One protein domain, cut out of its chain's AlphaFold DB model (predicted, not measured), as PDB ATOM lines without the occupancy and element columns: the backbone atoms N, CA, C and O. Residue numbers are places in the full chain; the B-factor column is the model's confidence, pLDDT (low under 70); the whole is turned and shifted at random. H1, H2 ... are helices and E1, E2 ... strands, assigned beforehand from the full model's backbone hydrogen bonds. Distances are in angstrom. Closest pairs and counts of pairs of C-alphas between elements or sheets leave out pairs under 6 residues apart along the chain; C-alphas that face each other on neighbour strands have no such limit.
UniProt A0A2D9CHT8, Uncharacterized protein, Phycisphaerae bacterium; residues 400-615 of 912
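What this domain is: This is residues 400 to 615 of the 912 residues of an uncharacterized protein of Phycisphaerae bacterium (UniProt A0A2D9CHT8). The chain is wound in stacked turns, a solenoid of short strands lying beside those of the next turn, and the stack makes the longest axis of the domain. H1 caps the end of the stack where the printed part begins, with the first turns curled round it, while E17, E18 and E19 lie at the other end. The long unnamed stretch of residues 462 to 480 makes a loop at the side of the coil. The printed part has 216 residues, with one named helix and nineteen named strands in the order E1, H1, E2 to E19; the class is mostly strand, though under half of the residues are in named elements. A branched sheet of 15 strands is parallel but for E2 and E3, a second sheet runs E5, E8, E10, all parallel, and the whole is compact, with a radius of gyration of the C-alphas of 17.2 A and spans of 54 by 40 by 26 A.

Where its parts are: E1, residues 400 to 402, begins at C-alpha 400, at (0.646, -25.299, 2.904). H1 holds residues 412 to 417 and is 8.6 A long. E2, residues 428 to 430, is followed by E3, residues 435 to 438, E4, residues 442 to 444, E5, residues 452 to 454, and E6, residues 459 to 461. After the long link come E7, residues 481 to 484, and E8, residues 491 to 493. E9, residues 498 to 509, is the longest strand by residues, 17.1 A from first to last C-alpha; it begins at (15.374, -23.815, -9.975) and bends by 134 degrees at residue 502. E10, residues 518 to 520, leads to E11, residues 525 to 532, 15.6 A long, which bends by 104 degrees at residue 528. E12, residues 543 to 545, and E13, residues 550 to 553, precede E14, residues 556 to 563, 18.1 A long, which bends by 86 degrees at residue 559. E15 holds residues 570 to 574, E16 residues 579 to 585 over 18.0 A, E17 residues 591 to 595, E18 residues 601 to 603, and E19 residues 608 to 610, ending at (38.416, -19.173, -5.688).

How they stand to each other: The branched sheet is twisted. E1 and E4 are parallel at 19 degrees, with N 401 and O 443 2.8 A apart. H1 is on this sheet, which curls round it; its closest C-alphas to E2 are those of Ala 416 and Ala 428, 5.4 A apart. In H1 every O i to N i+4 pair is within hydrogen-bond range. E2 and E3 form an antiparallel hairpin, with N 437 and O 429 2.8 A apart. E6 and E7 lie on one side of E9, with N 460 and O 498 2.8 A apart and N 482 and O 506 2.8 A apart, and E11 lies on the other side, with N 527 and O 499 2.8 A apart. E12 and E13 lie on the other side of E11 from E9, with N 526 and O 543 2.9 A apart and N 551 and O 531 2.8 A apart. E14 and E16 are parallel at 9 degrees, with N 581 and O 557 2.7 A apart. E15 has E13 on one side and E17 on the other. E19 is an edge strand beside E16, with N 610 and O 584 2.9 A apart. In the second sheet E8 is the inner strand, with N 453 of E5 and O 491 2.8 A apart, and N 492 and O 518 of E10 2.8 A apart. E18 pairs with no named strand; its closest C-alpha to E16 is that of Asp 603, 4.6 A from that of Val 579.

The domain as a whole: The C-alphas farthest apart are those of Gly 422 and Asp 599, at 54.7 A. The printed part has no cut, and its one long link is E6 to E7, with 19 residues. The mean pLDDT of the printed part is 91.1; residues 420 to 434, of which 428 to 430 belong to E2, are under 70.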
ATOM      1  N   SER A 400       0.261 -24.016   2.318       88.56
ATOM      2  CA  SER A 400       0.646 -25.299   2.904       88.56
ATOM      3  C   SER A 400       0.352 -26.441   1.939       88.56
ATOM      4  O   SER A 400      -0.773 -26.584   1.469       88.56
ATOM      5  N   ALA A 401       1.356 -27.255   1.638       89.06
ATOM      6  CA  ALA A 401       1.284 -28.339   0.673       89.06
ATOM      7  C   ALA A 401       1.604 -29.683   1.338       89.06
ATOM      8  O   ALA A 401       2.694 -29.853   1.881       89.06
ATOM      9  N   ILE A 402       0.688 -30.649   1.295       88.25
ATOM     10  CA  ILE A 402       0.850 -31.973   1.920       88.25
ATOM     11  C   ILE A 402       0.402 -33.102   0.984       88.25
ATOM     12  O   ILE A 402      -0.249 -32.844  -0.028       88.25
ATOM     13  N   GLY A 403       0.724 -34.349   1.335       85.19
ATOM     14  CA  GLY A 403       0.291 -35.525   0.577       85.19
ATOM     15  C   GLY A 403       1.084 -35.741  -0.711       85.19
ATOM     16  O   GLY A 403       2.206 -35.254  -0.871       85.19
ATOM     17  N   GLY A 404       0.490 -36.474  -1.644       83.62
ATOM     18  CA  GLY A 404       1.082 -36.830  -2.927       83.62
ATOM     19  C   GLY A 404       1.748 -38.202  -2.948       83.62
ATOM     20  O   GLY A 404       2.127 -38.759  -1.919       83.62
ATOM     21  N   THR A 405       1.914 -38.717  -4.164       84.00
ATOM     22  CA  THR A 405       2.637 -39.959  -4.481       84.00
ATOM     23  C   THR A 405       3.680 -39.698  -5.571       84.00
ATOM     24  O   THR A 405       3.785 -38.582  -6.083       84.00
ATOM     25  N   GLU A 406       4.448 -40.717  -5.963       87.38
ATOM     26  CA  GLU A 406       5.393 -40.598  -7.079       87.38
ATOM     27  C   GLU A 406       4.686 -40.280  -8.409       87.38
ATOM     28  O   GLU A 406       5.164 -39.455  -9.189       87.38
ATOM     29  N   GLU A 407       3.522 -40.883  -8.656       81.88
ATOM     30  CA  GLU A 407       2.711 -40.655  -9.855       81.88
ATOM     31  C   GLU A 407       2.035 -39.282  -9.840       81.88
ATOM     32  O   GLU A 407       1.785 -38.696 -10.896       81.88
ATOM     33  N   LYS A 408       1.713 -38.777  -8.642       78.81
ATOM     34  CA  LYS A 408       1.014 -37.507  -8.428       78.81
ATOM     35  C   LYS A 408       1.642 -36.736  -7.281       78.81
ATOM     36  O   LYS A 408       1.083 -36.709  -6.185       78.81
ATOM     37  N   PRO A 409       2.795 -36.108  -7.517       91.00
ATOM     38  CA  PRO A 409       3.490 -35.381  -6.477       91.00
ATOM     39  C   PRO A 409       2.863 -34.007  -6.242       91.00
ATOM     40  O   PRO A 409       2.239 -33.410  -7.125       91.00
ATOM     41  N   VAL A 410       3.115 -33.450  -5.062       89.88
ATOM     42  CA  VAL A 410       3.060 -32.002  -4.860       89.88
ATOM     43  C   VAL A 410       4.131 -31.365  -5.748       89.88
ATOM     44  O   VAL A 410       5.287 -31.782  -5.732       89.88
ATOM     45  N   THR A 411       3.771 -30.332  -6.508       91.06
ATOM     46  CA  THR A 411       4.710 -29.596  -7.368       91.06
ATOM     47  C   THR A 411       4.583 -28.087  -7.141       91.06
ATOM     48  O   THR A 411       3.502 -27.623  -6.764       91.06
ATOM     49  N   PRO A 412       5.631 -27.285  -7.415       89.25
ATOM     50  CA  PRO A 412       5.515 -25.825  -7.406       89.25
ATOM     51  C   PRO A 412       4.402 -25.304  -8.318       89.25
ATOM     52  O   PRO A 412       3.732 -24.329  -7.984       89.25
ATOM     53  N   ARG A 413       4.153 -26.003  -9.429       84.81
ATOM     54  CA  ARG A 413       3.056 -25.719 -10.351       84.81
ATOM     55  C   ARG A 413       1.699 -25.798  -9.664       84.81
ATOM     56  O   ARG A 413       0.916 -24.863  -9.772       84.81
ATOM     57  N   LEU A 414       1.445 -26.884  -8.933       80.69
ATOM     58  CA  LEU A 414       0.194 -27.064  -8.198       80.69
ATOM     59  C   LEU A 414       0.012 -25.965  -7.136       80.69
ATOM     60  O   LEU A 414      -1.088 -25.453  -6.947       80.69
ATOM     61  N   ILE A 415       1.107 -25.551  -6.493       84.12
ATOM     62  CA  ILE A 415       1.103 -24.441  -5.533       84.12
ATOM     63  C   ILE A 415       0.752 -23.123  -6.238       84.12
ATOM     64  O   ILE A 415      -0.130 -22.405  -5.775       84.12
ATOM     65  N   ALA A 416       1.363 -22.814  -7.382       81.06
ATOM     66  CA  ALA A 416       1.041 -21.615  -8.156       81.06
ATOM     67  C   ALA A 416      -0.399 -21.628  -8.707       81.06
ATOM     68  O   ALA A 416      -1.091 -20.612  -8.661       81.06
ATOM     69  N   GLU A 417      -0.892 -22.774  -9.180       75.88
ATOM     70  CA  GLU A 417      -2.273 -22.936  -9.653       75.88
ATOM     71  C   GLU A 417      -3.295 -22.781  -8.526       75.88
ATOM     72  O   GLU A 417      -4.364 -22.212  -8.760       75.88
ATOM     73  N   SER A 418      -2.945 -23.146  -7.289       73.81
ATOM     74  CA  SER A 418      -3.772 -22.849  -6.112       73.81
ATOM     75  C   SER A 418      -3.934 -21.342  -5.853       73.81
ATOM     76  O   SER A 418      -4.777 -20.939  -5.065       73.81
ATOM     77  N   PHE A 419      -3.159 -20.481  -6.516       72.94
ATOM     78  CA  PHE A 419      -3.335 -19.028  -6.493       72.94
ATOM     79  C   PHE A 419      -3.971 -18.487  -7.790       72.94
ATOM     80  O   PHE A 419      -4.055 -17.279  -7.993       72.94
ATOM     81  N   SER A 420      -4.434 -19.349  -8.696       62.47
ATOM     82  CA  SER A 420      -5.010 -18.930  -9.982       62.47
ATOM     83  C   SER A 420      -6.532 -18.740  -9.962       62.47
ATOM     84  O   SER A 420      -7.089 -18.232 -10.935       62.47
ATOM     85  N   THR A 421      -7.211 -19.085  -8.862       57.59
ATOM     86  CA  THR A 421      -8.673 -18.983  -8.716       57.59
ATOM     87  C   THR A 421      -9.084 -18.295  -7.405       57.59
ATOM     88  O   THR A 421      -8.286 -18.130  -6.477       57.59
ATOM     89  N   GLY A 422     -10.323 -17.790  -7.361       58.16
ATOM     90  CA  GLY A 422     -10.918 -17.146  -6.187       58.16
ATOM     91  C   GLY A 422     -10.058 -16.035  -5.568       58.16
ATOM     92  O   GLY A 422      -9.668 -15.071  -6.231       58.16
ATOM     93  N   LEU A 423      -9.760 -16.185  -4.275       51.88
ATOM     94  CA  LEU A 423      -8.944 -15.265  -3.478       51.88
ATOM     95  C   LEU A 423      -7.455 -15.272  -3.806       51.88
ATOM     96  O   LEU A 423      -6.752 -14.368  -3.368       51.88
ATOM     97  N   GLY A 424      -6.961 -16.267  -4.535       53.25
ATOM     98  CA  GLY A 424      -5.564 -16.343  -4.939       53.25
ATOM     99  C   GLY A 424      -5.246 -15.463  -6.145       53.25
ATOM    100  O   GLY A 424      -4.095 -15.078  -6.326       53.25
ATOM    101  N   ILE A 425      -6.256 -15.083  -6.938       58.16
ATOM    102  CA  ILE A 425      -6.062 -14.546  -8.290       58.16
ATOM    103  C   ILE A 425      -5.096 -13.354  -8.334       58.16
ATOM    104  O   ILE A 425      -5.186 -12.397  -7.555       58.16
ATOM    105  N   TYR A 426      -4.187 -13.425  -9.310       64.06
ATOM    106  CA  TYR A 426      -3.067 -12.512  -9.538       64.06
ATOM    107  C   TYR A 426      -2.012 -12.498  -8.420       64.06
ATOM    108  O   TYR A 426      -1.184 -11.595  -8.399       64.06
ATOM    109  N   ARG A 427      -2.009 -13.475  -7.505       68.56
ATOM    110  CA  ARG A 427      -0.916 -13.703  -6.534       68.56
ATOM    111  C   ARG A 427       0.018 -14.833  -6.973       68.56
ATOM    112  O   ARG A 427       1.041 -15.072  -6.346       68.56
ATOM    113  N   ALA A 428      -0.295 -15.480  -8.087       64.19
ATOM    114  CA  ALA A 428       0.643 -16.277  -8.849       64.19
ATOM    115  C   ALA A 428       0.379 -16.092 -10.340       64.19
ATOM    116  O   ALA A 428      -0.722 -15.718 -10.748       64.19
ATOM    117  N   ASN A 429       1.396 -16.357 -11.146       67.81
ATOM    118  CA  ASN A 429       1.268 -16.468 -12.591       67.81
ATOM    119  C   ASN A 429       2.067 -17.675 -13.051       67.81
ATOM    120  O   ASN A 429       3.102 -17.995 -12.480       67.81
ATOM    121  N   SER A 430       1.619 -18.305 -14.124       61.31
ATOM    122  CA  SER A 430       2.346 -19.414 -14.715       61.31
ATOM    123  C   SER A 430       2.452 -19.189 -16.223       61.31
ATOM    124  O   SER A 430       1.420 -19.103 -16.894       61.31
ATOM    125  N   SER A 431       3.662 -19.014 -16.760       55.66
ATOM    126  CA  SER A 431       3.886 -18.578 -18.156       55.66
ATOM    127  C   SER A 431       4.168 -19.716 -19.144       55.66
ATOM    128  O   SER A 431       4.533 -19.470 -20.293       55.66
ATOM    129  N   GLY A 432       3.961 -20.962 -18.730       56.97
ATOM    130  CA  GLY A 432       4.181 -22.160 -19.536       56.97
ATOM    131  C   GLY A 432       4.423 -23.371 -18.643       56.97
ATOM    132  O   GLY A 432       4.268 -23.289 -17.426       56.97
ATOM    133  N   ILE A 433       4.816 -24.497 -19.241       56.28
ATOM    134  CA  ILE A 433       5.227 -25.684 -18.483       56.28
ATOM    135  C   ILE A 433       6.547 -25.361 -17.768       56.28
ATOM    136  O   ILE A 433       7.539 -25.052 -18.426       56.28
ATOM    137  N   GLY A 434       6.546 -25.426 -16.432       58.75
ATOM    138  CA  GLY A 434       7.746 -25.282 -15.602       58.75
ATOM    139  C   GLY A 434       8.215 -23.845 -15.353       58.75
ATOM    140  O   GLY A 434       9.398 -23.654 -15.092       58.75
ATOM    141  N   GLN A 435       7.336 -22.842 -15.453       79.06
ATOM    142  CA  GLN A 435       7.632 -21.451 -15.081       79.06
ATOM    143  C   GLN A 435       6.519 -20.906 -14.191       79.06
ATOM    144  O   GLN A 435       5.471 -20.487 -14.694       79.06
ATOM    145  N   ASP A 436       6.767 -20.915 -12.886       84.75
ATOM    146  CA  ASP A 436       5.777 -20.598 -11.865       84.75
ATOM    147  C   ASP A 436       6.236 -19.407 -11.023       84.75
ATOM    148  O   ASP A 436       7.336 -19.394 -10.480       84.75
ATOM    149  N   LEU A 437       5.380 -18.396 -10.914       86.12
ATOM    150  CA  LEU A 437       5.598 -17.198 -10.115       86.12
ATOM    151  C   LEU A 437       4.722 -17.272  -8.865       86.12
ATOM    152  O   LEU A 437       3.504 -17.308  -9.014       86.12
ATOM    153  N   ILE A 438       5.302 -17.247  -7.665       87.00
ATOM    154  CA  ILE A 438       4.566 -17.371  -6.392       87.00
ATOM    155  C   ILE A 438       4.776 -16.104  -5.553       87.00
ATOM    156  O   ILE A 438       5.908 -15.697  -5.327       87.00
ATOM    157  N   ALA A 439       3.701 -15.457  -5.088       86.88
ATOM    158  CA  ALA A 439       3.762 -14.193  -4.334       86.88
ATOM    159  C   ALA A 439       3.467 -14.349  -2.824       86.88
ATOM    160  O   ALA A 439       3.005 -13.401  -2.185       86.88
ATOM    161  N   ALA A 440       3.685 -15.543  -2.271       88.38
ATOM    162  CA  ALA A 440       3.392 -15.917  -0.887       88.38
ATOM    163  C   ALA A 440       4.445 -16.900  -0.365       88.38
ATOM    164  O   ALA A 440       5.035 -17.626  -1.161       88.38
ATOM    165  N   SER A 441       4.636 -16.970   0.953       93.25
ATOM    166  CA  SER A 441       5.446 -18.037   1.548       93.25
ATOM    167  C   SER A 441       4.849 -19.412   1.239       93.25
ATOM    168  O   SER A 441       3.649 -19.544   0.990       93.25
ATOM    169  N   VAL A 442       5.676 -20.446   1.286       93.62
ATOM    170  CA  VAL A 442       5.288 -21.826   0.994       93.62
ATOM    171  C   VAL A 442       5.773 -22.734   2.115       93.62
ATOM    172  O   VAL A 442       6.942 -22.708   2.482       93.62
ATOM    173  N   GLU A 443       4.890 -23.584   2.623       95.56
ATOM    174  CA  GLU A 443       5.215 -24.663   3.549       95.56
ATOM    175  C   GLU A 443       4.952 -26.011   2.876       95.56
ATOM    176  O   GLU A 443       3.839 -26.276   2.430       95.56
ATOM    177  N   ILE A 444       5.961 -26.879   2.800       96.25
ATOM    178  CA  ILE A 444       5.850 -28.194   2.158       96.25
ATOM    179  C   ILE A 444       5.981 -29.283   3.224       96.25
ATOM    180  O   ILE A 444       7.066 -29.559   3.743       96.25
ATOM    181  N   GLY A 445       4.865 -29.932   3.531       94.00
ATOM    182  CA  GLY A 445       4.682 -30.825   4.668       94.00
ATOM    183  C   GLY A 445       4.114 -30.108   5.896       94.00
ATOM    184  O   GLY A 445       3.974 -28.888   5.933       94.00
ATOM    185  N   ASN A 446       3.767 -30.888   6.915       92.31
ATOM    186  CA  ASN A 446       3.205 -30.402   8.181       92.31
ATOM    187  C   ASN A 446       3.716 -31.200   9.398       92.31
ATOM    188  O   ASN A 446       3.077 -31.176  10.448       92.31
ATOM    189  N   LEU A 447       4.831 -31.930   9.251       93.94
ATOM    190  CA  LEU A 447       5.419 -32.828  10.262       93.94
ATOM    191  C   LEU A 447       4.573 -34.060  10.637       93.94
ATOM    192  O   LEU A 447       5.024 -34.875  11.441       93.94
ATOM    193  N   VAL A 448       3.383 -34.236  10.057       87.94
ATOM    194  CA  VAL A 448       2.448 -35.321  10.404       87.94
ATOM    195  C   VAL A 448       2.100 -36.167   9.182       87.94
ATOM    196  O   VAL A 448       2.297 -37.377   9.183       87.94
ATOM    197  N   THR A 449       1.602 -35.529   8.131       84.25
ATOM    198  CA  THR A 449       1.171 -36.151   6.883       84.25
ATOM    199  C   THR A 449       2.395 -36.465   6.014       84.25
ATOM    200  O   THR A 449       3.234 -35.577   5.826       84.25
ATOM    201  N   PRO A 450       2.540 -37.698   5.492       88.94
ATOM    202  CA  PRO A 450       3.541 -38.004   4.476       88.94
ATOM    203  C   PRO A 450       3.332 -37.134   3.237       88.94
ATOM    204  O   PRO A 450       2.212 -37.004   2.747       88.94
ATOM    205  N   THR A 451       4.410 -36.536   2.740       92.81
ATOM    206  CA  THR A 451       4.379 -35.626   1.593       92.81
ATOM    207  C   THR A 451       5.401 -36.065   0.559       92.81
ATOM    208  O   THR A 451       6.571 -36.276   0.885       92.81
ATOM    209  N   TYR A 452       4.957 -36.164  -0.691       95.38
ATOM    210  CA  TYR A 452       5.804 -36.450  -1.841       95.38
ATOM    211  C   TYR A 452       5.873 -35.202  -2.726       95.38
ATOM    212  O   TYR A 452       4.938 -34.890  -3.464       95.38
ATOM    213  N   PHE A 453       6.977 -34.464  -2.638       96.69
ATOM    214  CA  PHE A 453       7.215 -33.235  -3.390       96.69
ATOM    215  C   PHE A 453       8.216 -33.448  -4.527       96.69
ATOM    216  O   PHE A 453       9.271 -34.050  -4.327       96.69
ATOM    217  N   VAL A 454       7.917 -32.884  -5.701       95.88
ATOM    218  CA  VAL A 454       8.794 -32.902  -6.877       95.88
ATOM    219  C   VAL A 454       8.908 -31.504  -7.486       95.88
ATOM    220  O   VAL A 454       7.954 -30.966  -8.046       95.88
ATOM    221  N   GLY A 455      10.118 -30.941  -7.441       91.81
ATOM    222  CA  GLY A 455      10.508 -29.709  -8.140       91.81
ATOM    223  C   GLY A 455      11.227 -29.949  -9.475       91.81
ATOM    224  O   GLY A 455      11.693 -29.006 -10.115       91.81
ATOM    225  N   ARG A 456      11.359 -31.209  -9.907       88.50
ATOM    226  CA  ARG A 456      12.218 -31.589 -11.034       88.50
ATOM    227  C   ARG A 456      11.840 -30.906 -12.346       88.50
ATOM    228  O   ARG A 456      10.715 -31.046 -12.816       88.50
ATOM    229  N   ALA A 457      12.828 -30.262 -12.975       84.88
ATOM    230  CA  ALA A 457      12.690 -29.541 -14.244       84.88
ATOM    231  C   ALA A 457      11.637 -28.414 -14.214       84.88
ATOM    232  O   ALA A 457      11.063 -28.061 -15.247       84.88
ATOM    233  N   ILE A 458      11.398 -27.845 -13.030       87.19
ATOM    234  CA  ILE A 458      10.536 -26.683 -12.824       87.19
ATOM    235  C   ILE A 458      11.415 -25.484 -12.459       87.19
ATOM    236  O   ILE A 458      12.429 -25.615 -11.774       87.19
ATOM    237  N   SER A 459      11.027 -24.305 -12.929       91.06
ATOM    238  CA  SER A 459      11.560 -23.022 -12.492       91.06
ATOM    239  C   SER A 459      10.477 -22.291 -11.715       91.06
ATOM    240  O   SER A 459       9.403 -22.005 -12.244       91.06
ATOM    241  N   THR A 460      10.770 -21.979 -10.462       91.56
ATOM    242  CA  THR A 460       9.912 -21.215  -9.564       91.56
ATOM    243  C   THR A 460      10.586 -19.891  -9.247       91.56
ATOM    244  O   THR A 460      11.781 -19.856  -8.960       91.56
ATOM    245  N   GLU A 461       9.833 -18.801  -9.306       90.00
ATOM    246  CA  GLU A 461      10.338 -17.460  -9.037       90.00
ATOM    247  C   GLU A 461       9.416 -16.698  -8.076       90.00
ATOM    248  O   GLU A 461       8.192 -16.847  -8.112       90.00
ATOM    249  N   TYR A 462      10.003 -15.855  -7.227       89.25
ATOM    250  CA  TYR A 462       9.264 -14.823  -6.500       89.25
ATOM    251  C   TYR A 462       9.240 -13.517  -7.305       89.25
ATOM    252  O   TYR A 462      10.275 -13.131  -7.853       89.25
ATOM    253  N   PRO A 463       8.099 -12.798  -7.382       87.19
ATOM    254  CA  PRO A 463       8.027 -11.564  -8.147       87.19
ATOM    255  C   PRO A 463       9.074 -10.547  -7.691       87.19
ATOM    256  O   PRO A 463       9.152 -10.263  -6.500       87.19
ATOM    257  N   PRO A 464       9.829  -9.941  -8.618       86.00
ATOM    258  CA  PRO A 464      10.687  -8.818  -8.280       86.00
ATOM    259  C   PRO A 464       9.854  -7.592  -7.896       86.00
ATOM    260  O   PRO A 464       8.801  -7.322  -8.503       86.00
ATOM    261  N   ASN A 465      10.342  -6.817  -6.925       86.50
ATOM    262  CA  ASN A 465       9.667  -5.612  -6.463       86.50
ATOM    263  C   ASN A 465       9.473  -4.607  -7.589       86.50
ATOM    264  O   ASN A 465      10.330  -4.394  -8.446       86.50
ATOM    265  N   ASP A 466       8.318  -3.942  -7.566       78.00
ATOM    266  CA  ASP A 466       7.996  -2.859  -8.492       78.00
ATOM    267  C   ASP A 466       8.009  -3.206  -9.984       78.00
ATOM    268  O   ASP A 466       7.972  -2.303 -10.825       78.00
ATOM    269  N   THR A 467       7.943  -4.477 -10.357       76.81
ATOM    270  CA  THR A 467       7.947  -4.854 -11.772       76.81
ATOM    271  C   THR A 467       6.574  -4.756 -12.439       76.81
ATOM    272  O   THR A 467       5.545  -4.467 -11.822       76.81
ATOM    273  N   ASN A 468       6.558  -4.924 -13.764       73.88
ATOM    274  CA  ASN A 468       5.317  -5.005 -14.538       73.88
ATOM    275  C   ASN A 468       4.697  -6.411 -14.501       73.88
ATOM    276  O   ASN A 468       3.561  -6.565 -14.946       73.88
ATOM    277  N   THR A 469       5.423  -7.405 -13.974       73.12
ATOM    278  CA  THR A 469       4.960  -8.790 -13.822       73.12
ATOM    279  C   THR A 469       3.837  -8.872 -12.792       73.12
ATOM    280  O   THR A 469       2.785  -9.441 -13.075       73.12
ATOM    281  N   LEU A 470       4.024  -8.220 -11.636       80.25
ATOM    282  CA  LEU A 470       2.988  -8.037 -10.626       80.25
ATOM    283  C   LEU A 470       2.992  -6.587 -10.124       80.25
ATOM    284  O   LEU A 470       3.828  -6.167  -9.325       80.25
ATOM    285  N   ILE A 471       2.057  -5.794 -10.648       82.12
ATOM    286  CA  ILE A 471       1.964  -4.360 -10.350       82.12
ATOM    287  C   ILE A 471       1.668  -4.161  -8.863       82.12
ATOM    288  O   ILE A 471       0.661  -4.649  -8.367       82.12
ATOM    289  N   GLY A 472       2.502  -3.368  -8.190       82.94
ATOM    290  CA  GLY A 472       2.314  -3.050  -6.775       82.94
ATOM    291  C   GLY A 472       2.719  -4.171  -5.824       82.94
ATOM    292  O   GLY A 472       2.249  -4.165  -4.692       82.94
ATOM    293  N   TYR A 473       3.565  -5.102  -6.276       89.69
ATOM    294  CA  TYR A 473       4.288  -6.029  -5.411       89.69
ATOM    295  C   TYR A 473       5.486  -5.323  -4.752       89.69
ATOM    296  O   TYR A 473       6.334  -4.753  -5.448       89.69
ATOM    297  N   LYS A 474       5.495  -5.302  -3.415       91.38
ATOM    298  CA  LYS A 474       6.408  -4.529  -2.558       91.38
ATOM    299  C   LYS A 474       6.824  -5.340  -1.324       91.38
ATOM    300  O   LYS A 474       6.460  -5.002  -0.196       91.38
ATOM    301  N   ILE A 475       7.543  -6.430  -1.537       91.19
ATOM    302  CA  ILE A 475       7.978  -7.360  -0.498       91.19
ATOM    303  C   ILE A 475       9.494  -7.315  -0.350       91.19
ATOM    304  O   ILE A 475      10.229  -7.660  -1.275       91.19
ATOM    305  N   GLY A 476       9.951  -6.874   0.820       88.62
ATOM    306  CA  GLY A 476      11.367  -6.772   1.160       88.62
ATOM    307  C   GLY A 476      12.060  -8.122   1.342       88.62
ATOM    308  O   GLY A 476      11.469  -9.197   1.168       88.62
ATOM    309  N   ASP A 477      13.342  -8.039   1.677       91.56
ATOM    310  CA  ASP A 477      14.186  -9.183   2.002       91.56
ATOM    311  C   ASP A 477      13.700  -9.884   3.286       91.56
ATOM    312  O   ASP A 477      13.223  -9.228   4.207       91.56
ATOM    313  N   GLY A 478      13.796 -11.214   3.351       89.69
ATOM    314  CA  GLY A 478      13.481 -12.019   4.543       89.69
ATOM    315  C   GLY A 478      11.994 -12.121   4.914       89.69
ATOM    316  O   GLY A 478      11.657 -12.679   5.950       89.69
ATOM    317  N   VAL A 479      11.081 -11.582   4.098       92.12
ATOM    318  CA  VAL A 479       9.638 -11.597   4.414       92.12
ATOM    319  C   VAL A 479       8.949 -12.899   3.996       92.12
ATOM    320  O   VAL A 479       8.045 -13.363   4.688       92.12
ATOM    321  N   LEU A 480       9.319 -13.466   2.840       93.31
ATOM    322  CA  LEU A 480       8.744 -14.733   2.368       93.31
ATOM    323  C   LEU A 480       9.750 -15.859   2.491       93.31
ATOM    324  O   LEU A 480      10.957 -15.644   2.351       93.31
ATOM    325  N   SER A 481       9.217 -17.061   2.672       94.69
ATOM    326  CA  SER A 481      10.011 -18.262   2.850       94.69
ATOM    327  C   SER A 481       9.477 -19.452   2.061       94.69
ATOM    328  O   SER A 481       8.291 -19.534   1.741       94.69
ATOM    329  N   VAL A 482      10.361 -20.404   1.781       96.75
ATOM    330  CA  VAL A 482      10.005 -21.795   1.498       96.75
ATOM    331  C   VAL A 482      10.481 -22.637   2.674       96.75
ATOM    332  O   VAL A 482      11.678 -22.706   2.942       96.75
ATOM    333  N   THR A 483       9.556 -23.284   3.374       97.81
ATOM    334  CA  THR A 483       9.858 -24.084   4.564       97.81
ATOM    335  C   THR A 483       9.442 -25.533   4.362       97.81
ATOM    336  O   THR A 483       8.288 -25.835   4.056       97.81
ATOM    337  N   ILE A 484      10.378 -26.453   4.568       98.25
ATOM    338  CA  ILE A 484      10.147 -27.894   4.506       98.25
ATOM    339  C   ILE A 484       9.831 -28.423   5.906       98.25
ATOM    340  O   ILE A 484      10.613 -28.230   6.833       98.25
ATOM    341  N   LYS A 485       8.701 -29.120   6.054       97.31
ATOM    342  CA  LYS A 485       8.206 -29.705   7.312       97.31
ATOM    343  C   LYS A 485       7.977 -31.207   7.146       97.31
ATOM    344  O   LYS A 485       6.842 -31.670   7.003       97.31
ATOM    345  N   ALA A 486       9.062 -31.973   7.158       97.00
ATOM    346  CA  ALA A 486       9.035 -33.398   6.839       97.00
ATOM    347  C   ALA A 486       8.549 -34.284   7.990       97.00
ATOM    348  O   ALA A 486       9.082 -34.224   9.097       97.00
ATOM    349  N   SER A 487       7.603 -35.174   7.703       94.69
ATOM    350  CA  SER A 487       7.326 -36.359   8.520       94.69
ATOM    351  C   SER A 487       8.188 -37.547   8.048       94.69
ATOM    352  O   SER A 487       8.938 -37.443   7.074       94.69
ATOM    353  N   SER A 488       8.151 -38.675   8.765       92.75
ATOM    354  CA  SER A 488       8.865 -39.892   8.340       92.75
ATOM    355  C   SER A 488       8.260 -40.449   7.044       92.75
ATOM    356  O   SER A 488       7.039 -40.467   6.892       92.75
ATOM    357  N   GLY A 489       9.102 -40.893   6.106       89.12
ATOM    358  CA  GLY A 489       8.664 -41.426   4.809       89.12
ATOM    359  C   GLY A 489       8.332 -40.376   3.739       89.12
ATOM    360  O   GLY A 489       7.988 -40.759   2.623       89.12
ATOM    361  N   CYS A 490       8.459 -39.075   4.031       96.19
ATOM    362  CA  CYS A 490       8.368 -38.041   2.999       96.19
ATOM    363  C   CYS A 490       9.480 -38.180   1.948       96.19
ATOM    364  O   CYS A 490      10.593 -38.619   2.251       96.19
ATOM    365  N   VAL A 491       9.204 -37.695   0.738       97.44
ATOM    366  CA  VAL A 491      10.195 -37.538  -0.333       97.44
ATOM    367  C   VAL A 491      10.170 -36.095  -0.819       97.44
ATOM    368  O   VAL A 491       9.124 -35.582  -1.206       97.44
ATOM    369  N   TYR A 492      11.332 -35.449  -0.818       97.94
ATOM    370  CA  TYR A 492      11.543 -34.099  -1.328       97.94
ATOM    371  C   TYR A 492      12.566 -34.144  -2.461       97.94
ATOM    372  O   TYR A 492      13.777 -34.169  -2.235       97.94
ATOM    373  N   ASP A 493      12.067 -34.190  -3.696       97.44
ATOM    374  CA  ASP A 493      12.887 -34.229  -4.905       97.44
ATOM    375  C   ASP A 493      13.108 -32.817  -5.464       97.44
ATOM    376  O   ASP A 493      12.282 -32.277  -6.204       97.44
ATOM    377  N   PHE A 494      14.244 -32.218  -5.110       96.62
ATOM    378  CA  PHE A 494      14.710 -30.917  -5.595       96.62
ATOM    379  C   PHE A 494      15.591 -31.024  -6.847       96.62
ATOM    380  O   PHE A 494      16.100 -30.006  -7.325       96.62
ATOM    381  N   ARG A 495      15.800 -32.226  -7.400       94.88
ATOM    382  CA  ARG A 495      16.766 -32.424  -8.487       94.88
ATOM    383  C   ARG A 495      16.423 -31.573  -9.696       94.88
ATOM    384  O   ARG A 495      15.327 -31.679 -10.234       94.88
ATOM    385  N   SER A 496      17.367 -30.768 -10.180       91.69
ATOM    386  CA  SER A 496      17.149 -29.842 -11.307       91.69
ATOM    387  C   SER A 496      15.988 -28.850 -11.116       91.69
ATOM    388  O   SER A 496      15.483 -28.307 -12.100       91.69
ATOM    389  N   TRP A 497      15.525 -28.635  -9.882       95.31
ATOM    390  CA  TRP A 497      14.617 -27.537  -9.567       95.31
ATOM    391  C   TRP A 497      15.405 -26.230  -9.589       95.31
ATOM    392  O   TRP A 497      16.545 -26.187  -9.131       95.31
ATOM    393  N   THR A 498      14.816 -25.161 -10.109       95.06
ATOM    394  CA  THR A 498      15.374 -23.815  -9.975       95.06
ATOM    395  C   THR A 498      14.412 -22.982  -9.152       95.06
ATOM    396  O   THR A 498      13.292 -22.746  -9.592       95.06
ATOM    397  N   LEU A 499      14.843 -22.526  -7.978       94.75
ATOM    398  CA  LEU A 499      14.121 -21.543  -7.178       94.75
ATOM    399  C   LEU A 499      14.908 -20.236  -7.199       94.75
ATOM    400  O   LEU A 499      16.021 -20.178  -6.681       94.75
ATOM    401  N   GLY A 500      14.345 -19.206  -7.823       92.56
ATOM    402  CA  GLY A 500      14.984 -17.903  -7.972       92.56
ATOM    403  C   GLY A 500      14.206 -16.776  -7.314       92.56
ATOM    404  O   GLY A 500      12.978 -16.768  -7.267       92.56
ATOM    405  N   THR A 501      14.932 -15.780  -6.832       89.44
ATOM    406  CA  THR A 501      14.358 -14.519  -6.374       89.44
ATOM    407  C   THR A 501      15.359 -13.389  -6.600       89.44
ATOM    408  O   THR A 501      16.564 -13.628  -6.715       89.44
ATOM    409  N   THR A 502      14.855 -12.162  -6.725       86.81
ATOM    410  CA  THR A 502      15.694 -10.957  -6.831       86.81
ATOM    411  C   THR A 502      15.960 -10.368  -5.449       86.81
ATOM    412  O   THR A 502      17.091 -10.033  -5.123       86.81
ATOM    413  N   GLU A 503      14.919 -10.272  -4.627       90.12
ATOM    414  CA  GLU A 503      14.990  -9.910  -3.215       90.12
ATOM    415  C   GLU A 503      15.239 -11.151  -2.369       90.12
ATOM    416  O   GLU A 503      14.666 -12.207  -2.637       90.12
ATOM    417  N   VAL A 504      16.020 -11.026  -1.305       92.25
ATOM    418  CA  VAL A 504      16.439 -12.177  -0.507       92.25
ATOM    419  C   VAL A 504      15.235 -12.843   0.142       92.25
ATOM    420  O   VAL A 504      14.461 -12.168   0.815       92.25
ATOM    421  N   LYS A 505      15.045 -14.148  -0.065       93.75
ATOM    422  CA  LYS A 505      14.002 -14.950   0.605       93.75
ATOM    423  C   LYS A 505      14.630 -16.049   1.444       93.75
ATOM    424  O   LYS A 505      15.786 -16.394   1.231       93.75
ATOM    425  N   ASP A 506      13.863 -16.617   2.360       95.69
ATOM    426  CA  ASP A 506      14.385 -17.671   3.222       95.69
ATOM    427  C   ASP A 506      14.030 -19.048   2.663       95.69
ATOM    428  O   ASP A 506      12.897 -19.301   2.252       95.69
ATOM    429  N   PHE A 507      14.990 -19.964   2.650       97.75
ATOM    430  CA  PHE A 507      14.731 -21.384   2.452       97.75
ATOM    431  C   PHE A 507      15.130 -22.129   3.719       97.75
ATOM    432  O   PHE A 507      16.275 -22.032   4.157       97.75
ATOM    433  N   SER A 508      14.218 -22.899   4.305       97.94
ATOM    434  CA  SER A 508      14.505 -23.617   5.544       97.94
ATOM    435  C   SER A 508      13.991 -25.048   5.558       97.94
ATOM    436  O   SER A 508      12.948 -25.369   4.985       97.94
ATOM    437  N   ILE A 509      14.718 -25.921   6.256       98.25
ATOM    438  CA  ILE A 509      14.192 -27.210   6.710       98.25
ATOM    439  C   ILE A 509      13.884 -27.072   8.196       98.25
ATOM    440  O   ILE A 509      14.789 -26.860   9.000       98.25
ATOM    441  N   ASP A 510      12.609 -27.219   8.561       97.56
ATOM    442  CA  ASP A 510      12.154 -27.094   9.944       97.56
ATOM    443  C   ASP A 510      12.996 -28.004  10.863       97.56
ATOM    444  O   ASP A 510      13.169 -29.189  10.542       97.56
ATOM    445  N   PRO A 511      13.499 -27.509  12.011       95.94
ATOM    446  CA  PRO A 511      14.303 -28.302  12.939       95.94
ATOM    447  C   PRO A 511      13.618 -29.580  13.437       95.94
ATOM    448  O   PRO A 511      14.305 -30.508  13.868       95.94
ATOM    449  N   SER A 512      12.290 -29.662  13.355       96.62
ATOM    450  CA  SER A 512      11.472 -30.822  13.728       96.62
ATOM    451  C   SER A 512      11.290 -31.832  12.591       96.62
ATOM    452  O   SER A 512      10.758 -32.912  12.830       96.62
ATOM    453  N   SER A 513      11.746 -31.519  11.372       97.75
ATOM    454  CA  SER A 513      11.653 -32.409  10.207       97.75
ATOM    455  C   SER A 513      12.332 -33.756  10.461       97.75
ATOM    456  O   SER A 513      13.400 -33.808  11.074       97.75
ATOM    457  N   SER A 514      11.742 -34.851   9.992       97.00
ATOM    458  CA  SER A 514      12.316 -36.190  10.164       97.00
ATOM    459  C   SER A 514      13.608 -36.377   9.361       97.00
ATOM    460  O   SER A 514      13.681 -35.984   8.201       97.00
ATOM    461  N   LEU A 515      14.605 -37.040   9.958       96.44
ATOM    462  CA  LEU A 515      15.806 -37.500   9.242       96.44
ATOM    463  C   LEU A 515      15.542 -38.753   8.394       96.44
ATOM    464  O   LEU A 515      16.341 -39.072   7.523       96.44
ATOM    465  N   ASP A 516      14.420 -39.440   8.627       95.81
ATOM    466  CA  ASP A 516      14.002 -40.603   7.835       95.81
ATOM    467  C   ASP A 516      13.346 -40.198   6.500       95.81
ATOM    468  O   ASP A 516      12.975 -41.059   5.701       95.81
ATOM    469  N   ALA A 517      13.130 -38.899   6.267       97.25
ATOM    470  CA  ALA A 517      12.652 -38.398   4.986       97.25
ATOM    471  C   ALA A 517      13.777 -38.423   3.940       97.25
ATOM    472  O   ALA A 517      14.955 -38.245   4.248       97.25
ATOM    473  N   THR A 518      13.408 -38.628   2.679       97.75
ATOM    474  CA  THR A 518      14.350 -38.627   1.558       97.75
ATOM    475  C   THR A 518      14.453 -37.229   0.964       97.75
ATOM    476  O   THR A 518      13.439 -36.647   0.583       97.75
ATOM    477  N   TYR A 519      15.674 -36.715   0.827       97.62
ATOM    478  CA  TYR A 519      15.969 -35.421   0.210       97.62
ATOM    479  C   TYR A 519      16.896 -35.644  -0.983       97.62
ATOM    480  O   TYR A 519      17.968 -36.226  -0.830       97.62
ATOM    481  N   LEU A 520      16.481 -35.214  -2.175       97.19
ATOM    482  CA  LEU A 520      17.255 -35.377  -3.407       97.19
ATOM    483  C   LEU A 520      17.580 -33.994  -3.970       97.19
ATOM    484  O   LEU A 520      16.684 -33.300  -4.436       97.19
ATOM    485  N   THR A 521      18.846 -33.580  -3.935       97.00
ATOM    486  CA  THR A 521      19.265 -32.203  -4.276       97.00
ATOM    487  C   THR A 521      20.065 -32.095  -5.572       97.00
ATOM    488  O   THR A 521      20.553 -31.015  -5.896       97.00
ATOM    489  N   ASP A 522      20.199 -33.179  -6.341       93.62
ATOM    490  CA  ASP A 522      21.122 -33.209  -7.477       93.62
ATOM    491  C   ASP A 522      20.821 -32.156  -8.552       93.62
ATOM    492  O   ASP A 522      19.766 -32.166  -9.198       93.62
ATOM    493  N   GLY A 523      21.765 -31.240  -8.775       92.75
ATOM    494  CA  GLY A 523      21.601 -30.139  -9.724       92.75
ATOM    495  C   GLY A 523      20.493 -29.145  -9.353       92.75
ATOM    496  O   GLY A 523      20.018 -28.423 -10.232       92.75
ATOM    497  N   TRP A 524      20.047 -29.123  -8.094       97.12
ATOM    498  CA  TRP A 524      19.166 -28.082  -7.563       97.12
ATOM    499  C   TRP A 524      19.854 -26.718  -7.676       97.12
ATOM    500  O   TRP A 524      21.021 -26.590  -7.323       97.12
ATOM    501  N   ASN A 525      19.147 -25.699  -8.161       97.00
ATOM    502  CA  ASN A 525      19.640 -24.327  -8.218       97.00
ATOM    503  C   ASN A 525      18.797 -23.451  -7.292       97.00
ATOM    504  O   ASN A 525      17.617 -23.211  -7.558       97.00
ATOM    505  N   LEU A 526      19.415 -22.945  -6.231       97.38
ATOM    506  CA  LEU A 526      18.819 -21.952  -5.350       97.38
ATOM    507  C   LEU A 526      19.494 -20.609  -5.615       97.38
ATOM    508  O   LEU A 526      20.714 -20.490  -5.499       97.38
ATOM    509  N   LYS A 527      18.703 -19.606  -5.997       96.50
ATOM    510  CA  LYS A 527      19.189 -18.261  -6.287       96.50
ATOM    511  C   LYS A 527      18.550 -17.223  -5.376       96.50
ATOM    512  O   LYS A 527      17.327 -17.175  -5.282       96.50
ATOM    513  N   GLY A 528      19.370 -16.340  -4.803       94.25
ATOM    514  CA  GLY A 528      18.879 -15.165  -4.081       94.25
ATOM    515  C   GLY A 528      18.243 -15.483  -2.729       94.25
ATOM    516  O   GLY A 528      17.404 -14.726  -2.269       94.25
ATOM    517  N   ALA A 529      18.582 -16.600  -2.085       96.06
ATOM    518  CA  ALA A 529      17.971 -16.990  -0.812       96.06
ATOM    519  C   ALA A 529      18.992 -17.099   0.327       96.06
ATOM    520  O   ALA A 529      20.164 -17.389   0.075       96.06
ATOM    521  N   THR A 530      18.559 -16.892   1.572       97.44
ATOM    522  CA  THR A 530      19.253 -17.453   2.742       97.44
ATOM    523  C   THR A 530      18.857 -18.921   2.897       97.44
ATOM    524  O   THR A 530      17.795 -19.340   2.427       97.44
ATOM    525  N   LEU A 531      19.718 -19.717   3.530       97.94
ATOM    526  CA  LEU A 531      19.440 -21.124   3.808       97.94
ATOM    527  C   LEU A 531      19.572 -21.385   5.310       97.94
ATOM    528  O   LEU A 531      20.615 -21.077   5.874       97.94
ATOM    529  N   ASP A 532      18.562 -21.998   5.926       97.94
ATOM    530  CA  ASP A 532      18.664 -22.615   7.256       97.94
ATOM    531  C   ASP A 532      18.404 -24.117   7.127       97.94
ATOM    532  O   ASP A 532      17.272 -24.584   6.961       97.94
ATOM    533  N   TRP A 533      19.488 -24.881   7.105       97.69
ATOM    534  CA  TRP A 533      19.453 -26.318   6.896       97.69
ATOM    535  C   TRP A 533      19.355 -27.079   8.217       97.69
ATOM    536  O   TRP A 533      19.576 -26.556   9.310       97.69
ATOM    537  N   LYS A 534      19.070 -28.378   8.116       95.94
ATOM    538  CA  LYS A 534      19.000 -29.270   9.269       95.94
ATOM    539  C   LYS A 534      20.197 -30.222   9.297       95.94
ATOM    540  O   LYS A 534      20.540 -30.858   8.304       95.94
ATOM    541  N   THR A 535      20.806 -30.352  10.477       94.94
ATOM    542  CA  THR A 535      21.912 -31.297  10.725       94.94
ATOM    543  C   THR A 535      21.502 -32.723  10.357       94.94
ATOM    544  O   THR A 535      20.405 -33.153  10.709       94.94
ATOM    545  N   GLY A 536      22.397 -33.464   9.700       93.31
ATOM    546  CA  GLY A 536      22.184 -34.865   9.323       93.31
ATOM    547  C   GLY A 536      21.465 -35.087   7.988       93.31
ATOM    548  O   GLY A 536      21.344 -36.234   7.572       93.31
ATOM    549  N   ILE A 537      21.022 -34.028   7.299       97.00
ATOM    550  CA  ILE A 537      20.459 -34.129   5.945       97.00
ATOM    551  C   ILE A 537      21.535 -33.736   4.936       97.00
ATOM    552  O   ILE A 537      21.968 -32.587   4.918       97.00
ATOM    553  N   ALA A 538      21.957 -34.672   4.089       96.81
ATOM    554  CA  ALA A 538      22.933 -34.387   3.043       96.81
ATOM    555  C   ALA A 538      22.334 -33.511   1.925       96.81
ATOM    556  O   ALA A 538      21.155 -33.623   1.590       96.81
ATOM    557  N   CYS A 539      23.171 -32.667   1.330       97.81
ATOM    558  CA  CYS A 539      22.860 -31.826   0.180       97.81
ATOM    559  C   CYS A 539      23.942 -32.030  -0.896       97.81
ATOM    560  O   CYS A 539      24.885 -31.243  -0.993       97.81
ATOM    561  N   PRO A 540      23.895 -33.132  -1.667       96.69
ATOM    562  CA  PRO A 540      24.811 -33.337  -2.780       96.69
ATOM    563  C   PRO A 540      24.487 -32.434  -3.979       96.69
ATOM    564  O   PRO A 540      23.331 -32.286  -4.376       96.69
ATOM    565  N   THR A 541      25.536 -31.900  -4.606       96.06
ATOM    566  CA  THR A 541      25.545 -31.287  -5.950       96.06
ATOM    567  C   THR A 541      24.538 -30.152  -6.211       96.06
ATOM    568  O   THR A 541      24.215 -29.860  -7.366       96.06
ATOM    569  N   ALA A 542      24.067 -29.470  -5.163       97.81
ATOM    570  CA  ALA A 542      23.255 -28.260  -5.305       97.81
ATOM    571  C   ALA A 542      24.121 -27.033  -5.636       97.81
ATOM    572  O   ALA A 542      25.273 -26.928  -5.214       97.81
ATOM    573  N   ASN A 543      23.552 -26.074  -6.358       98.00
ATOM    574  CA  ASN A 543      24.186 -24.814  -6.719       98.00
ATOM    575  C   ASN A 543      23.481 -23.655  -6.015       98.00
ATOM    576  O   ASN A 543      22.280 -23.441  -6.197       98.00
ATOM    577  N   PHE A 544      24.248 -22.884  -5.254       98.19
ATOM    578  CA  PHE A 544      23.790 -21.689  -4.558       98.19
ATOM    579  C   PHE A 544      24.346 -20.454  -5.266       98.19
ATOM    580  O   PHE A 544      25.560 -20.266  -5.340       98.19
ATOM    581  N   ILE A 545      23.462 -19.629  -5.824       97.62
ATOM    582  CA  ILE A 545      23.811 -18.533  -6.737       97.62
ATOM    583  C   ILE A 545      23.305 -17.224  -6.145       97.62
ATOM    584  O   ILE A 545      22.104 -17.068  -5.951       97.62
ATOM    585  N   GLU A 546      24.179 -16.255  -5.886       96.75
ATOM    586  CA  GLU A 546      23.754 -14.958  -5.328       96.75
ATOM    587  C   GLU A 546      22.936 -15.119  -4.029       96.75
ATOM    588  O   GLU A 546      22.052 -14.327  -3.722       96.75
ATOM    589  N   CYS A 547      23.207 -16.187  -3.272       97.19
ATOM    590  CA  CYS A 547      22.547 -16.490  -2.007       97.19
ATOM    591  C   CYS A 547      23.111 -15.646  -0.861       97.19
ATOM    592  O   CYS A 547      24.271 -15.226  -0.892       97.19
ATOM    593  N   GLY A 548      22.289 -15.429   0.168       96.44
ATOM    594  CA  GLY A 548      22.730 -14.873   1.444       96.44
ATOM    595  C   GLY A 548      23.605 -15.868   2.212       96.44
ATOM    596  O   GLY A 548      24.362 -16.637   1.621       96.44
ATOM    597  N   ILE A 549      23.503 -15.869   3.539       97.62
ATOM    598  CA  ILE A 549      24.220 -16.857   4.355       97.62
ATOM    599  C   ILE A 549      23.553 -18.228   4.192       97.62
ATOM    600  O   ILE A 549      22.335 -18.355   4.337       97.62
ATOM    601  N   LEU A 550      24.373 -19.244   3.920       98.50
ATOM    602  CA  LEU A 550      23.984 -20.648   3.927       98.50
ATOM    603  C   LEU A 550      24.324 -21.275   5.281       98.50
ATOM    604  O   LEU A 550      25.474 -21.632   5.525       98.50
ATOM    605  N   ASP A 551      23.361 -21.404   6.184       98.19
ATOM    606  CA  ASP A 551      23.567 -22.071   7.467       98.19
ATOM    607  C   ASP A 551      23.320 -23.579   7.331       98.19
ATOM    608  O   ASP A 551      22.184 -24.051   7.333       98.19
ATOM    609  N   ILE A 552      24.402 -24.345   7.167       97.81
ATOM    610  CA  ILE A 552      24.337 -25.789   6.907       97.81
ATOM    611  C   ILE A 552      24.335 -26.631   8.189       97.81
ATOM    612  O   ILE A 552      24.131 -27.847   8.135       97.81
ATOM    613  N   LYS A 553      24.572 -26.010   9.353       96.50
ATOM    614  CA  LYS A 553      24.792 -26.706  10.632       96.50
ATOM    615  C   LYS A 553      25.866 -27.806  10.495       96.50
ATOM    616  O   LYS A 553      26.909 -27.557   9.898       96.50
ATOM    617  N   GLY A 554      25.649 -28.997  11.065       96.38
ATOM    618  CA  GLY A 554      26.545 -30.160  10.982       96.38
ATOM    619  C   GLY A 554      26.209 -31.110   9.826       96.38
ATOM    620  O   GLY A 554      26.305 -32.323   9.990       96.38
ATOM    621  N   ALA A 555      25.678 -30.600   8.712       97.75
ATOM    622  CA  ALA A 555      25.274 -31.413   7.565       97.75
ATOM    623  C   ALA A 555      26.418 -31.677   6.567       97.75
ATOM    624  O   ALA A 555      27.488 -31.072   6.638       97.75
ATOM    625  N   GLU A 556      26.165 -32.581   5.617       98.19
ATOM    626  CA  GLU A 556      27.081 -32.910   4.521       98.19
ATOM    627  C   GLU A 556      26.672 -32.180   3.235       98.19
ATOM    628  O   GLU A 556      25.570 -32.374   2.729       98.19
ATOM    629  N   PHE A 557      27.565 -31.352   2.698       98.38
ATOM    630  CA  PHE A 557      27.404 -30.614   1.446       98.38
ATOM    631  C   PHE A 557      28.593 -30.954   0.546       98.38
ATOM    632  O   PHE A 557      29.681 -30.419   0.742       98.38
ATOM    633  N   ILE A 558      28.417 -31.843  -0.440       97.56
ATOM    634  CA  ILE A 558      29.494 -32.302  -1.341       97.56
ATOM    635  C   ILE A 558      29.141 -32.126  -2.828       97.56
ATOM    636  O   ILE A 558      28.020 -32.400  -3.254       97.56
ATOM    637  N   GLY A 559      30.120 -31.713  -3.642       96.44
ATOM    638  CA  GLY A 559      30.055 -31.735  -5.107       96.44
ATOM    639  C   GLY A 559      29.188 -30.646  -5.743       96.44
ATOM    640  O   GLY A 559      28.895 -30.726  -6.935       96.44
ATOM    641  N   GLY A 560      28.733 -29.671  -4.956       97.50
ATOM    642  CA  GLY A 560      27.972 -28.515  -5.421       97.50
ATOM    643  C   GLY A 560      28.808 -27.240  -5.491       97.50
ATOM    644  O   GLY A 560      30.028 -27.260  -5.323       97.50
ATOM    645  N   THR A 561      28.142 -26.113  -5.739       98.38
ATOM    646  CA  THR A 561      28.805 -24.812  -5.899       98.38
ATOM    647  C   THR A 561      28.160 -23.732  -5.038       98.38
ATOM    648  O   THR A 561      26.947 -23.724  -4.826       98.38
ATOM    649  N   VAL A 562      28.980 -22.798  -4.555       98.62
ATOM    650  CA  VAL A 562      28.537 -21.519  -3.987       98.62
ATOM    651  C   VAL A 562      29.162 -20.408  -4.817       98.62
ATOM    652  O   VAL A 562      30.386 -20.289  -4.892       98.62
ATOM    653  N   TYR A 563      28.329 -19.604  -5.469       97.19
ATOM    654  CA  TYR A 563      28.775 -18.576  -6.398       97.19
ATOM    655  C   TYR A 563      28.162 -17.220  -6.065       97.19
ATOM    656  O   TYR A 563      26.940 -17.062  -6.067       97.19
ATOM    657  N   GLY A 564      29.031 -16.227  -5.863       95.00
ATOM    658  CA  GLY A 564      28.636 -14.822  -5.833       95.00
ATOM    659  C   GLY A 564      27.727 -14.469  -4.662       95.00
ATOM    660  O   GLY A 564      26.745 -13.772  -4.887       95.00
ATOM    661  N   SER A 565      27.998 -14.972  -3.450       96.56
ATOM    662  CA  SER A 565      27.151 -14.681  -2.285       96.56
ATOM    663  C   SER A 565      26.965 -13.170  -2.092       96.56
ATOM    664  O   SER A 565      27.874 -12.369  -2.315       96.56
ATOM    665  N   ILE A 566      25.751 -12.791  -1.694       95.19
ATOM    666  CA  ILE A 566      25.356 -11.403  -1.405       95.19
ATOM    667  C   ILE A 566      25.547 -11.041   0.076       95.19
ATOM    668  O   ILE A 566      25.294  -9.910   0.491       95.19
ATOM    669  N   SER A 567      25.975 -12.003   0.900       95.88
ATOM    670  CA  SER A 567      26.445 -11.723   2.255       95.88
ATOM    671  C   SER A 567      27.720 -10.885   2.191       95.88
ATOM    672  O   SER A 567      28.547 -11.070   1.312       95.88
ATOM    673  N   THR A 568      27.930  -9.983   3.148       96.88
ATOM    674  CA  THR A 568      29.179  -9.195   3.235       96.88
ATOM    675  C   THR A 568      30.223  -9.829   4.161       96.88
ATOM    676  O   THR A 568      31.387  -9.424   4.181       96.88
ATOM    677  N   THR A 569      29.827 -10.840   4.935       97.12
ATOM    678  CA  THR A 569      30.667 -11.476   5.958       97.12
ATOM    679  C   THR A 569      31.200 -12.805   5.447       97.12
ATOM    680  O   THR A 569      32.375 -12.890   5.098       97.12
ATOM    681  N   HIS A 570      30.335 -13.803   5.320       98.12
ATOM    682  CA  HIS A 570      30.662 -15.128   4.805       98.12
ATOM    683  C   HIS A 570      29.517 -15.737   4.003       98.12
ATOM    684  O   HIS A 570      28.361 -15.359   4.198       98.12
ATOM    685  N   SER A 571      29.837 -16.686   3.119       98.19
ATOM    686  CA  SER A 571      28.831 -17.359   2.285       98.19
ATOM    687  C   SER A 571      28.146 -18.535   2.988       98.19
ATOM    688  O   SER A 571      26.963 -18.775   2.768       98.19
ATOM    689  N   MET A 572      28.855 -19.251   3.869       98.69
ATOM    690  CA  MET A 572      28.348 -20.455   4.537       98.69
ATOM    691  C   MET A 572      28.720 -20.483   6.020       98.69
ATOM    692  O   MET A 572      29.854 -20.172   6.370       98.69
ATOM    693  N   THR A 573      27.789 -20.877   6.886       98.50
ATOM    694  CA  THR A 573      28.034 -21.156   8.309       98.50
ATOM    695  C   THR A 573      27.929 -22.656   8.549       98.50
ATOM    696  O   THR A 573      26.967 -23.280   8.108       98.50
ATOM    697  N   ALA A 574      28.891 -23.226   9.274       98.31
ATOM    698  CA  ALA A 574      28.890 -24.631   9.664       98.31
ATOM    699  C   ALA A 574      29.084 -24.808  11.177       98.31
ATOM    700  O   ALA A 574      29.762 -24.015  11.846       98.31
ATOM    701  N   THR A 575      28.497 -25.877  11.715       97.69
ATOM    702  CA  THR A 575      28.684 -26.337  13.101       97.69
ATOM    703  C   THR A 575      29.396 -27.690  13.128       97.69
ATOM    704  O   THR A 575      29.650 -28.281  12.081       97.69
ATOM    705  N   ASP A 576      29.732 -28.172  14.325       97.69
ATOM    706  CA  ASP A 576      30.436 -29.441  14.535       97.69
ATOM    707  C   ASP A 576      29.843 -30.610  13.724       97.69
ATOM    708  O   ASP A 576      28.622 -30.762  13.627       97.69
ATOM    709  N   GLY A 577      30.727 -31.423  13.143       96.44
ATOM    710  CA  GLY A 577      30.388 -32.594  12.338       96.44
ATOM    711  C   GLY A 577      30.133 -32.319  10.853       96.44
ATOM    712  O   GLY A 577      29.888 -33.273  10.117       96.44
ATOM    713  N   ALA A 578      30.193 -31.064  10.394       98.00
ATOM    714  CA  ALA A 578      29.941 -30.741   8.992       98.00
ATOM    715  C   ALA A 578      31.014 -31.303   8.042       98.00
ATOM    716  O   ALA A 578      32.218 -31.247   8.320       98.00
ATOM    717  N   VAL A 579      30.561 -31.762   6.875       98.31
ATOM    718  CA  VAL A 579      31.408 -32.215   5.763       98.31
ATOM    719  C   VAL A 579      31.140 -31.309   4.569       98.31
ATOM    720  O   VAL A 579      30.011 -31.220   4.094       98.31
ATOM    721  N   ILE A 580      32.168 -30.610   4.098       98.56
ATOM    722  CA  ILE A 580      32.065 -29.543   3.106       98.56
ATOM    723  C   ILE A 580      33.011 -29.854   1.948       98.56
ATOM    724  O   ILE A 580      34.235 -29.791   2.058       98.56
ATOM    725  N   GLY A 581      32.418 -30.168   0.807       97.56
ATOM    726  CA  GLY A 581      33.078 -30.494  -0.448       97.56
ATOM    727  C   GLY A 581      32.556 -29.675  -1.620       97.56
ATOM    728  O   GLY A 581      32.373 -30.222  -2.702       97.56
ATOM    729  N   TYR A 582      32.205 -28.413  -1.378       98.44
ATOM    730  CA  TYR A 582      31.673 -27.496  -2.388       98.44
ATOM    731  C   TYR A 582      32.770 -26.609  -2.984       98.44
ATOM    732  O   TYR A 582      33.764 -26.292  -2.324       98.44
ATOM    733  N   ASP A 583      32.541 -26.158  -4.216       98.31
ATOM    734  CA  ASP A 583      33.376 -25.161  -4.879       98.31
ATOM    735  C   ASP A 583      32.866 -23.749  -4.573       98.31
ATOM    736  O   ASP A 583      31.773 -23.358  -4.993       98.31
ATOM    737  N   PHE A 584      33.675 -22.958  -3.869       98.56
ATOM    738  CA  PHE A 584      33.349 -21.584  -3.499       98.56
ATOM    739  C   PHE A 584      33.989 -20.598  -4.473       98.56
ATOM    740  O   PHE A 584      35.207 -20.594  -4.676       98.56
ATOM    741  N   THR A 585      33.177 -19.714  -5.047       98.31
ATOM    742  CA  THR A 585      33.638 -18.567  -5.833       98.31
ATOM    743  C   THR A 585      33.181 -17.278  -5.186       98.31
ATOM    744  O   THR A 585      31.979 -17.026  -5.075       98.31
ATOM    745  N   LYS A 586      34.167 -16.455  -4.826       97.06
ATOM    746  CA  LYS A 586      33.962 -15.234  -4.061       97.06
ATOM    747  C   LYS A 586      32.956 -14.281  -4.714       97.06
ATOM    748  O   LYS A 586      33.122 -13.916  -5.881       97.06
ATOM    749  N   GLY A 587      31.969 -13.859  -3.929       95.38
ATOM    750  CA  GLY A 587      31.084 -12.727  -4.193       95.38
ATOM    751  C   GLY A 587      31.477 -11.480  -3.399       95.38
ATOM    752  O   GLY A 587      32.641 -11.063  -3.406       95.38
ATOM    753  N   ASP A 588      30.494 -10.878  -2.733       92.88
ATOM    754  CA  ASP A 588      30.678  -9.680  -1.904       92.88
ATOM    755  C   ASP A 588      31.173 -10.009  -0.483       92.88
ATOM    756  O   ASP A 588      31.589  -9.117   0.267       92.88
ATOM    757  N   GLU A 589      31.171 -11.287  -0.108       97.12
ATOM    758  CA  GLU A 589      31.545 -11.762   1.213       97.12
ATOM    759  C   GLU A 589      33.054 -11.685   1.477       97.12
ATOM    760  O   GLU A 589      33.901 -11.704   0.577       97.12
ATOM    761  N   THR A 590      33.420 -11.618   2.756       97.31
ATOM    762  CA  THR A 590      34.826 -11.591   3.181       97.31
ATOM    763  C   THR A 590      35.429 -12.996   3.213       97.31
ATOM    764  O   THR A 590      36.542 -13.185   2.718       97.31
ATOM    765  N   TYR A 591      34.691 -13.962   3.764       98.06
ATOM    766  CA  TYR A 591      35.114 -15.347   3.976       98.06
ATOM    767  C   TYR A 591      34.241 -16.317   3.181       98.06
ATOM    768  O   TYR A 591      33.058 -16.068   2.969       98.06
ATOM    769  N   ALA A 592      34.781 -17.461   2.780       98.38
ATOM    770  CA  ALA A 592      33.953 -18.508   2.196       98.38
ATOM    771  C   ALA A 592      33.067 -19.133   3.283       98.38
ATOM    772  O   ALA A 592      31.843 -19.156   3.152       98.38
ATOM    773  N   ILE A 593      33.685 -19.577   4.383       98.62
ATOM    774  CA  ILE A 593      33.017 -20.364   5.425       98.62
ATOM    775  C   ILE A 593      33.308 -19.782   6.813       98.62
ATOM    776  O   ILE A 593      34.459 -19.487   7.143       98.62
ATOM    777  N   GLU A 594      32.278 -19.680   7.649       98.62
ATOM    778  CA  GLU A 594      32.396 -19.518   9.095       98.62
ATOM    779  C   GLU A 594      32.221 -20.867   9.817       98.62
ATOM    780  O   GLU A 594      31.209 -21.550   9.657       98.62
ATOM    781  N   LEU A 595      33.203 -21.237  10.644       98.38
ATOM    782  CA  LEU A 595      33.200 -22.431  11.490       98.38
ATOM    783  C   LEU A 595      32.913 -22.017  12.939       98.38
ATOM    784  O   LEU A 595      33.742 -21.364  13.581       98.38
ATOM    785  N   SER A 596      31.731 -22.377  13.445       94.56
ATOM    786  CA  SER A 596      31.135 -21.707  14.613       94.56
ATOM    787  C   SER A 596      31.180 -22.472  15.941       94.56
ATOM    788  O   SER A 596      30.907 -21.902  16.998       94.56
ATOM    789  N   SER A 597      31.538 -23.758  15.932       94.62
ATOM    790  CA  SER A 597      31.528 -24.601  17.138       94.62
ATOM    791  C   SER A 597      32.860 -24.618  17.893       94.62
ATOM    792  O   SER A 597      33.930 -24.775  17.300       94.62
ATOM    793  N   VAL A 598      32.781 -24.519  19.225       94.00
ATOM    794  CA  VAL A 598      33.896 -24.814  20.142       94.00
ATOM    795  C   VAL A 598      34.219 -26.301  20.056       94.00
ATOM    796  O   VAL A 598      33.306 -27.119  20.065       94.00
ATOM    797  N   ASP A 599      35.508 -26.629  19.967       96.12
ATOM    798  CA  ASP A 599      35.994 -28.002  19.766       96.12
ATOM    799  C   ASP A 599      35.420 -28.697  18.510       96.12
ATOM    800  O   ASP A 599      35.384 -29.922  18.434       96.12
ATOM    801  N   GLY A 600      34.971 -27.910  17.522       96.75
ATOM    802  CA  GLY A 600      34.329 -28.436  16.320       96.75
ATOM    803  C   GLY A 600      35.289 -29.200  15.407       96.75
ATOM    804  O   GLY A 600      36.431 -28.778  15.188       96.75
ATOM    805  N   ASN A 601      34.794 -30.293  14.841       97.81
ATOM    806  CA  ASN A 601      35.453 -31.108  13.836       97.81
ATOM    807  C   ASN A 601      34.755 -30.948  12.480       97.81
ATOM    808  O   ASN A 601      33.542 -31.127  12.375       97.81
ATOM    809  N   TYR A 602      35.536 -30.630  11.451       98.31
ATOM    810  CA  TYR A 602      35.042 -30.325  10.112       98.31
ATOM    811  C   TYR A 602      35.872 -31.063   9.062       98.31
ATOM    812  O   TYR A 602      37.095 -31.174   9.192       98.31
ATOM    813  N   ASP A 603      35.230 -31.535   7.998       98.06
ATOM    814  CA  ASP A 603      35.913 -32.124   6.842       98.06
ATOM    815  C   ASP A 603      35.797 -31.190   5.637       98.06
ATOM    816  O   ASP A 603      34.701 -30.929   5.153       98.06
ATOM    817  N   LEU A 604      36.931 -30.660   5.179       98.25
ATOM    818  CA  LEU A 604      37.047 -29.761   4.029       98.25
ATOM    819  C   LEU A 604      37.872 -30.406   2.901       98.25
ATOM    820  O   LEU A 604      38.394 -29.709   2.026       98.25
ATOM    821  N   SER A 605      38.021 -31.734   2.913       96.31
ATOM    822  CA  SER A 605      38.905 -32.470   2.000       96.31
ATOM    823  C   SER A 605      38.544 -32.337   0.520       96.31
ATOM    824  O   SER A 605      39.374 -32.613  -0.345       96.31
ATOM    825  N   GLN A 606      37.327 -31.891   0.213       96.38
ATOM    826  CA  GLN A 606      36.856 -31.679  -1.155       96.38
ATOM    827  C   GLN A 606      36.514 -30.212  -1.457       96.38
ATOM    828  O   GLN A 606      36.089 -29.910  -2.567       96.38
ATOM    829  N   ALA A 607      36.676 -29.297  -0.497       97.75
ATOM    830  CA  ALA A 607      36.345 -27.891  -0.700       97.75
ATOM    831  C   ALA A 607      37.403 -27.181  -1.556       97.75
ATOM    832  O   ALA A 607      38.611 -27.335  -1.334       97.75
ATOM    833  N   THR A 608      36.954 -26.332  -2.483       97.69
ATOM    834  CA  THR A 608      37.835 -25.429  -3.235       97.69
ATOM    835  C   THR A 608      37.429 -23.974  -3.032       97.69
ATOM    836  O   THR A 608      36.257 -23.660  -2.833       97.69
ATOM    837  N   PHE A 609      38.408 -23.069  -3.070       98.00
ATOM    838  CA  PHE A 609      38.204 -21.651  -2.779       98.00
ATOM    839  C   PHE A 609      38.825 -20.791  -3.876       98.00
ATOM    840  O   PHE A 609      40.037 -20.812  -4.087       98.00
ATOM    841  N   ASN A 610      37.997 -20.010  -4.568       97.19
ATOM    842  CA  ASN A 610      38.416 -19.173  -5.688       97.19
ATOM    843  C   ASN A 610      38.136 -17.693  -5.405       97.19
ATOM    844  O   ASN A 610      36.999 -17.293  -5.167       97.19
ATOM    845  N   GLY A 611      39.180 -16.862  -5.478       96.50
ATOM    846  CA  GLY A 611      39.076 -15.405  -5.319       96.50
ATOM    847  C   GLY A 611      39.133 -14.893  -3.874       96.50
ATOM    848  O   GLY A 611      39.127 -13.679  -3.665       96.50
ATOM    849  N   TYR A 612      39.240 -15.780  -2.881       97.12
ATOM    850  CA  TYR A 612      39.382 -15.403  -1.473       97.12
ATOM    851  C   TYR A 612      40.818 -14.996  -1.126       97.12
ATOM    852  O   TYR A 612      41.793 -15.475  -1.694       97.12
ATOM    853  N   THR A 613      40.932 -14.051  -0.193       95.44
ATOM    854  CA  THR A 613      42.199 -13.703   0.480       95.44
ATOM    855  C   THR A 613      42.253 -14.292   1.888       95.44
ATOM    856  O   THR A 613      43.331 -14.466   2.445       95.44
ATOM    857  N   THR A 614      41.083 -14.555   2.473       96.50
ATOM    858  CA  THR A 614      40.903 -15.300   3.715       96.50
ATOM    859  C   THR A 614      39.719 -16.225   3.509       96.50
ATOM    860  O   THR A 614      38.604 -15.746   3.331       96.50
ATOM    861  N   GLU A 615      39.960 -17.532   3.454       98.19
ATOM    862  CA  GLU A 615      38.917 -18.509   3.150       98.19
ATOM    863  C   GLU A 615      38.022 -18.780   4.363       98.19
ATOM    864  O   GLU A 615      36.803 -18.841   4.215       98.19
TER     865      GLU A 615